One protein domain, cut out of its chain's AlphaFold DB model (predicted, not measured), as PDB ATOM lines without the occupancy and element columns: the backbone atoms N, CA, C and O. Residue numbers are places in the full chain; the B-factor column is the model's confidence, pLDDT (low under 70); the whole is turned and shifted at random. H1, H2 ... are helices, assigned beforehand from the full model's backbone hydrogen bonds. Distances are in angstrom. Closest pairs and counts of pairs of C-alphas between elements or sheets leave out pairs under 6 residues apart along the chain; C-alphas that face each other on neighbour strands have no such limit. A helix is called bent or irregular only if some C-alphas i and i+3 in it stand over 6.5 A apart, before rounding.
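Overview. This is residues 2 to 56 of the 100 residues of an uncharacterized protein of Catenaria anguillulae PL171 (UniProt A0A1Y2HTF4). A long bent helix, H1, and a shorter helix, H2, that folds back from its far end make an open, flat hook with H1b at the turn. The 55 printed residues hold two named helices, H1 then H2, and no named strand; the class is all helix. The whole is extended, with a radius of gyration of the C-alphas of 16.7 A and spans of 48 by 28 by 8 A.

Arrangement. H1, residues 6 to 38, was assigned as one helix by its hydrogen bonds but is bent: C-alphas 28 and 31 are 7.1 A apart. Its arms H1a, residues 6 to 28, and H1b, residues 31 to 38, are near each other at a steep tilt of 40 degrees. H1b and H2, residues 40 to 53, are close but not clearly touching; their closest C-alphas, of Arg 35 and Met 43, are 6.6 A apart. They run opposite ways at a steep tilt of 64 degrees. H1a and H2 are apart. In H1a, H1b and H2 every O i to N i+4 pair is within hydrogen-bond range.

Along the chain. H1a begins at C-alpha 6 (1.477, 29.803, -40.354) and is 33.2 A long; H1b is 10.3 A. H2, 19.9 A, ends at C-alpha 53 (22.803, 2.325, -48.386).

Size, cuts and confidence. The C-alphas farthest apart, of Ser 5 and Glu 41, are 48.2 A apart. The printed part has no cut, the link from H1 to H2 is tight, and no printed residue has a pLDDT under 70.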
ATOM      1  N   THR A   2      -1.562  21.727 -40.837       89.19
ATOM      2  CA  THR A   2      -1.988  21.724 -42.247       89.19
ATOM      3  C   THR A   2      -0.892  22.336 -43.111       89.19
ATOM      4  O   THR A   2      -0.297  23.336 -42.721       89.19
ATOM      5  N   ALA A   3      -0.615  21.753 -44.278       87.31
ATOM      6  CA  ALA A   3       0.339  22.336 -45.217       87.31
ATOM      7  C   ALA A   3      -0.094  23.766 -45.597       87.31
ATOM      8  O   ALA A   3      -1.261  23.996 -45.910       87.31
ATOM      9  N   GLY A   4       0.840  24.717 -45.534       88.12
ATOM     10  CA  GLY A   4       0.585  26.130 -45.839       88.12
ATOM     11  C   GLY A   4       0.005  26.969 -44.692       88.12
ATOM     12  O   GLY A   4      -0.196  28.165 -44.877       88.12
ATOM     13  N   SER A   5      -0.241  26.397 -43.504       94.19
ATOM     14  CA  SER A   5      -0.608  27.199 -42.328       94.19
ATOM     15  C   SER A   5       0.599  27.981 -41.773       94.19
ATOM     16  O   SER A   5       1.741  27.557 -41.974       94.19
ATOM     17  N   PRO A   6       0.387  29.078 -41.017       93.44
ATOM     18  CA  PRO A   6       1.477  29.803 -40.354       93.44
ATOM     19  C   PRO A   6       2.342  28.904 -39.458       93.44
ATOM     20  O   PRO A   6       3.566  28.947 -39.546       93.44
ATOM     21  N   ASP A   7       1.718  28.010 -38.683       92.25
ATOM     22  CA  ASP A   7       2.441  27.041 -37.846       92.25
ATOM     23  C   ASP A   7       3.325  26.092 -38.674       92.25
ATOM     24  O   ASP A   7       4.421  25.732 -38.254       92.25
ATOM     25  N   HIS A   8       2.881  25.713 -39.879       94.00
ATOM     26  CA  HIS A   8       3.668  24.883 -40.789       94.00
ATOM     27  C   HIS A   8       4.891  25.620 -41.330       94.00
ATOM     28  O   HIS A   8       5.975  25.040 -41.372       94.00
ATOM     29  N   ALA A   9       4.736  26.892 -41.705       92.56
ATOM     30  CA  ALA A   9       5.852  27.728 -42.137       92.56
ATOM     31  C   ALA A   9       6.882  27.918 -41.011       92.56
ATOM     32  O   ALA A   9       8.067  27.689 -41.230       92.56
ATOM     33  N   ALA A  10       6.428  28.211 -39.788       94.38
ATOM     34  CA  ALA A  10       7.315  28.394 -38.639       94.38
ATOM     35  C   ALA A  10       8.152  27.140 -38.324       94.38
ATOM     36  O   ALA A  10       9.342  27.235 -38.016       94.38
ATOM     37  N   VAL A  11       7.555  25.948 -38.427       94.44
ATOM     38  CA  VAL A  11       8.283  24.681 -38.249       94.44
ATOM     39  C   VAL A  11       9.288  24.447 -39.379       94.44
ATOM     40  O   VAL A  11      10.408  24.019 -39.105       94.44
ATOM     41  N   LEU A  12       8.923  24.737 -40.632       94.38
ATOM     42  CA  LEU A  12       9.846  24.613 -41.763       94.38
ATOM     43  C   LEU A  12      11.047  25.549 -41.630       94.38
ATOM     44  O   LEU A  12      12.174  25.101 -41.827       94.38
ATOM     45  N   ASP A  13      10.825  26.805 -41.251       95.88
ATOM     46  CA  ASP A  13      11.902  27.777 -41.054       95.88
ATOM     47  C   ASP A  13      12.887  27.302 -39.985       95.88
ATOM     48  O   ASP A  13      14.103  27.353 -40.184       95.88
ATOM     49  N   LYS A  14      12.364  26.753 -38.882       95.62
ATOM     50  CA  LYS A  14      13.191  26.164 -37.828       95.62
ATOM     51  C   LYS A  14      14.037  24.998 -38.351       95.62
ATOM     52  O   LYS A  14      15.249  25.000 -38.148       95.62
ATOM     53  N   ILE A  15      13.426  24.039 -39.054       94.88
ATOM     54  CA  ILE A  15      14.134  22.876 -39.618       94.88
ATOM     55  C   ILE A  15      15.220  23.321 -40.603       94.88
ATOM     56  O   ILE A  15      16.337  22.815 -40.561       94.88
ATOM     57  N   ILE A  16      14.911  24.274 -41.487       96.19
ATOM     58  CA  ILE A  16      15.863  24.778 -42.483       96.19
ATOM     59  C   ILE A  16      17.038  25.483 -41.800       96.19
ATOM     60  O   ILE A  16      18.177  25.311 -42.236       96.19
ATOM     61  N   SER A  17      16.782  26.264 -40.748       96.44
ATOM     62  CA  SER A  17      17.841  26.923 -39.980       96.44
ATOM     63  C   SER A  17      18.775  25.902 -39.332       96.44
ATOM     64  O   SER A  17      19.981  25.960 -39.555       96.44
ATOM     65  N   GLU A  18      18.222  24.934 -38.595       95.44
ATOM     66  CA  GLU A  18      19.006  23.893 -37.919       95.44
ATOM     67  C   GLU A  18      19.807  23.047 -38.921       95.44
ATOM     68  O   GLU A  18      20.984  22.764 -38.699       95.44
ATOM     69  N   LEU A  19      19.205  22.697 -40.062       94.75
ATOM     70  CA  LEU A  19      19.880  21.930 -41.106       94.75
ATOM     71  C   LEU A  19      21.050  22.703 -41.726       94.75
ATOM     72  O   LEU A  19      22.105  22.122 -41.957       94.75
ATOM     73  N   ARG A  20      20.890  24.008 -41.980       96.94
ATOM     74  CA  ARG A  20      21.969  24.848 -42.526       96.94
ATOM     75  C   ARG A  20      23.162  24.925 -41.585       96.94
ATOM     76  O   ARG A  20      24.298  24.809 -42.044       96.94
ATOM     77  N   ASP A  21      22.904  25.108 -40.294       95.44
ATOM     78  CA  ASP A  21      23.961  25.156 -39.285       95.44
ATOM     79  C   ASP A  21      24.685  23.809 -39.184       95.44
ATOM     80  O   ASP A  21      25.917  23.768 -39.212       95.44
ATOM     81  N   HIS A  22      23.929  22.708 -39.172       92.81
ATOM     82  CA  HIS A  22      24.481  21.356 -39.155       92.81
ATOM     83  C   HIS A  22      25.337  21.055 -40.393       92.81
ATOM     84  O   HIS A  22      26.498  20.680 -40.251       92.81
ATOM     85  N   THR A  23      24.821  21.289 -41.605       96.38
ATOM     86  CA  THR A  23      25.578  21.072 -42.850       96.38
ATOM     87  C   THR A  23      26.864  21.894 -42.871       96.38
ATOM     88  O   THR A  23      27.919  21.383 -43.240       96.38
ATOM     89  N   ARG A  24      26.816  23.154 -42.422       97.25
ATOM     90  CA  ARG A  24      28.012  23.998 -42.345       97.25
ATOM     91  C   ARG A  24      29.061  23.408 -41.404       97.25
ATOM     92  O   ARG A  24      30.250  23.447 -41.723       97.25
ATOM     93  N   GLU A  25      28.655  22.907 -40.243       97.19
ATOM     94  CA  GLU A  25      29.567  22.259 -39.298       97.19
ATOM     95  C   GLU A  25      30.192  20.988 -39.887       97.19
ATOM     96  O   GLU A  25      31.420  20.851 -39.860       97.19
ATOM     97  N   GLU A  26      29.385  20.127 -40.508       96.69
ATOM     98  CA  GLU A  26      29.872  18.904 -41.145       96.69
ATOM     99  C   GLU A  26      30.900  19.201 -42.248       96.69
ATOM    100  O   GLU A  26      31.981  18.609 -42.279       96.69
ATOM    101  N   GLU A  27      30.595  20.147 -43.141       96.94
ATOM    102  CA  GLU A  27      31.450  20.493 -44.283       96.94
ATOM    103  C   GLU A  27      32.758  21.171 -43.866       96.94
ATOM    104  O   GLU A  27      33.797  20.959 -44.497       96.94
ATOM    105  N   THR A  28      32.729  21.991 -42.812       97.88
ATOM    106  CA  THR A  28      33.889  22.804 -42.412       97.88
ATOM    107  C   THR A  28      34.759  22.154 -41.344       97.88
ATOM    108  O   THR A  28      35.937  22.507 -41.241       97.88
ATOM    109  N   LYS A  29      34.224  21.207 -40.563       96.94
ATOM    110  CA  LYS A  29      34.949  20.566 -39.457       96.94
ATOM    111  C   LYS A  29      34.986  19.049 -39.592       96.94
ATOM    112  O   LYS A  29      36.071  18.479 -39.718       96.94
ATOM    113  N   ASP A  30      33.828  18.398 -39.590       96.19
ATOM    114  CA  ASP A  30      33.761  16.955 -39.346       96.19
ATOM    115  C   ASP A  30      34.252  16.135 -40.538       96.19
ATOM    116  O   ASP A  30      35.103  15.257 -40.381       96.19
ATOM    117  N   LEU A  31      33.778  16.440 -41.749       94.75
ATOM    118  CA  LEU A  31      34.175  15.735 -42.967       94.75
ATOM    119  C   LEU A  31      35.663  15.939 -43.308       94.75
ATOM    120  O   LEU A  31      36.324  14.946 -43.643       94.75
ATOM    121  N   PRO A  32      36.247  17.151 -43.182       95.88
ATOM    122  CA  PRO A  32      37.693  17.331 -43.292       95.88
ATOM    123  C   PRO A  32      38.490  16.495 -42.283       95.88
ATOM    124  O   PRO A  32      39.453  15.825 -42.668       95.88
ATOM    125  N   LEU A  33      38.083  16.483 -41.007       96.50
ATOM    126  CA  LEU A  33      38.746  15.692 -39.965       96.50
ATOM    127  C   LEU A  33      38.636  14.190 -40.237       96.50
ATOM    128  O   LEU A  33      39.627  13.464 -40.120       96.50
ATOM    129  N   LEU A  34      37.456  13.726 -40.653       94.62
ATOM    130  CA  LEU A  34      37.218  12.341 -41.038       94.62
ATOM    131  C   LEU A  34      38.137  11.938 -42.193       94.62
ATOM    132  O   LEU A  34      38.836  10.930 -42.095       94.62
ATOM    133  N   ARG A  35      38.200  12.749 -43.256       94.00
ATOM    134  CA  ARG A  35      39.071  12.491 -44.408       94.00
ATOM    135  C   ARG A  35      40.540  12.413 -43.996       94.00
ATOM    136  O   ARG A  35      41.226  11.477 -44.401       94.00
ATOM    137  N   ALA A  36      41.002  13.347 -43.165       95.31
ATOM    138  CA  ALA A  36      42.382  13.381 -42.686       95.31
ATOM    139  C   ALA A  36      42.756  12.151 -41.840       95.31
ATOM    140  O   ALA A  36      43.902  11.708 -41.872       95.31
ATOM    141  N   LYS A  37      41.807  11.585 -41.081       96.31
ATOM    142  CA  LYS A  37      42.041  10.404 -40.231       96.31
ATOM    143  C   LYS A  37      41.886   9.076 -40.965       96.31
ATOM    144  O   LYS A  37      42.554   8.112 -40.607       96.31
ATOM    145  N   VAL A  38      40.993   9.011 -41.948       94.56
ATOM    146  CA  VAL A  38      40.638   7.773 -42.652       94.56
ATOM    147  C   VAL A  38      41.509   7.538 -43.889       94.56
ATOM    148  O   VAL A  38      41.812   6.387 -44.202       94.56
ATOM    149  N   GLY A  39      41.934   8.605 -44.572       94.88
ATOM    150  CA  GLY A  39      42.704   8.528 -45.813       94.88
ATOM    151  C   GLY A  39      41.845   8.273 -47.058       94.88
ATOM    152  O   GLY A  39      40.722   7.768 -46.984       94.88
ATOM    153  N   ASP A  40      42.378   8.637 -48.226       93.81
ATOM    154  CA  ASP A  40      41.611   8.728 -49.476       93.81
ATOM    155  C   ASP A  40      41.050   7.381 -49.963       93.81
ATOM    156  O   ASP A  40      39.872   7.293 -50.313       93.81
ATOM    157  N   GLU A  41      41.844   6.308 -49.939       95.06
ATOM    158  CA  GLU A  41      41.405   4.984 -50.406       95.06
ATOM    159  C   GLU A  41      40.220   4.457 -49.584       95.06
ATOM    160  O   GLU A  41      39.206   3.989 -50.116       95.06
ATOM    161  N   ARG A  42      40.300   4.592 -48.257       94.88
ATOM    162  CA  ARG A  42      39.227   4.148 -47.370       94.88
ATOM    163  C   ARG A  42      38.004   5.062 -47.456       94.88
ATOM    164  O   ARG A  42      36.885   4.555 -47.357       94.88
ATOM    165  N   MET A  43      38.189   6.360 -47.700       95.31
ATOM    166  CA  MET A  43      37.090   7.287 -47.982       95.31
ATOM    167  C   MET A  43      36.306   6.887 -49.238       95.31
ATOM    168  O   MET A  43      35.075   6.880 -49.201       95.31
ATOM    169  N   ILE A  44      36.979   6.466 -50.315       95.56
ATOM    170  CA  ILE A  44      36.317   5.960 -51.531       95.56
ATOM    171  C   ILE A  44      35.469   4.722 -51.210       95.56
ATOM    172  O   ILE A  44      34.288   4.654 -51.565       95.56
ATOM    173  N   ALA A  45      36.027   3.764 -50.464       95.00
ATOM    174  CA  ALA A  45      35.295   2.566 -50.054       95.00
ATOM    175  C   ALA A  45      34.055   2.888 -49.195       95.00
ATOM    176  O   ALA A  45      33.008   2.257 -49.352       95.00
ATOM    177  N   LEU A  46      34.147   3.876 -48.295       93.31
ATOM    178  CA  LEU A  46      33.005   4.359 -47.512       93.31
ATOM    179  C   LEU A  46      31.957   5.049 -48.394       93.31
ATOM    180  O   LEU A  46      30.766   4.797 -48.213       93.31
ATOM    181  N   GLY A  47      32.378   5.829 -49.392       92.56
ATOM    182  CA  GLY A  47      31.485   6.446 -50.375       92.56
ATOM    183  C   GLY A  47      30.653   5.417 -51.144       92.56
ATOM    184  O   GLY A  47      29.436   5.569 -51.266       92.56
ATOM    185  N   HIS A  48      31.265   4.310 -51.580       94.81
ATOM    186  CA  HIS A  48      30.532   3.211 -52.221       94.81
ATOM    187  C   HIS A  48      29.496   2.570 -51.289       94.81
ATOM    188  O   HIS A  48      28.370   2.303 -51.713       94.81
ATOM    189  N   LYS A  49      29.841   2.359 -50.012       89.81
ATOM    190  CA  LYS A  49      28.902   1.824 -49.013       89.81
ATOM    191  C   LYS A  49      27.739   2.780 -48.760       89.81
ATOM    192  O   LYS A  49      26.594   2.339 -48.737       89.81
ATOM    193  N   TYR A  50      28.019   4.074 -48.636       87.19
ATOM    194  CA  TYR A  50      27.008   5.115 -48.468       87.19
ATOM    195  C   TYR A  50      26.051   5.183 -49.669       87.19
ATOM    196  O   TYR A  50      24.832   5.173 -49.501       87.19
ATOM    197  N   ALA A  51      26.585   5.156 -50.895       87.62
ATOM    198  CA  ALA A  51      25.778   5.118 -52.116       87.62
ATOM    199  C   ALA A  51      24.932   3.838 -52.228       87.62
ATOM    200  O   ALA A  51      23.813   3.879 -52.739       87.62
ATOM    201  N   GLY A  52      25.444   2.703 -51.742       86.56
ATOM    202  CA  GLY A  52      24.684   1.460 -51.619       86.56
ATOM    203  C   GLY A  52      23.529   1.585 -50.625       86.56
ATOM    204  O   GLY A  52      22.392   1.273 -50.970       86.56
ATOM    205  N   ALA A  53      23.802   2.114 -49.429       80.25
ATOM    206  CA  ALA A  53      22.803   2.325 -48.386       80.25
ATOM    207  C   ALA A  53      21.674   3.263 -48.848       80.25
ATOM    208  O   ALA A  53      20.503   2.945 -48.655       80.25
ATOM    209  N   LYS A  54      21.994   4.349 -49.567       77.88
ATOM    210  CA  LYS A  54      20.996   5.275 -50.145       77.88
ATOM    211  C   LYS A  54      19.919   4.600 -51.000       77.88
ATOM    212  O   LYS A  54      18.835   5.145 -51.149       77.88
ATOM    213  N   LYS A  55      20.205   3.434 -51.587       78.38
ATOM    214  CA  LYS A  55      19.245   2.707 -52.431       78.38
ATOM    215  C   LYS A  55      18.199   1.937 -51.627       78.38
ATOM    216  O   LYS A  55      17.175   1.580 -52.203       78.38
ATOM    217  N   ILE A  56      18.490   1.648 -50.360       72.50
ATOM    218  CA  ILE A  56      17.684   0.773 -49.503       72.50
ATOM    219  C   ILE A  56      17.126   1.488 -48.277       72.50
ATOM    220  O   ILE A  56      16.205   0.967 -47.668       72.50
TER     221      ILE A  56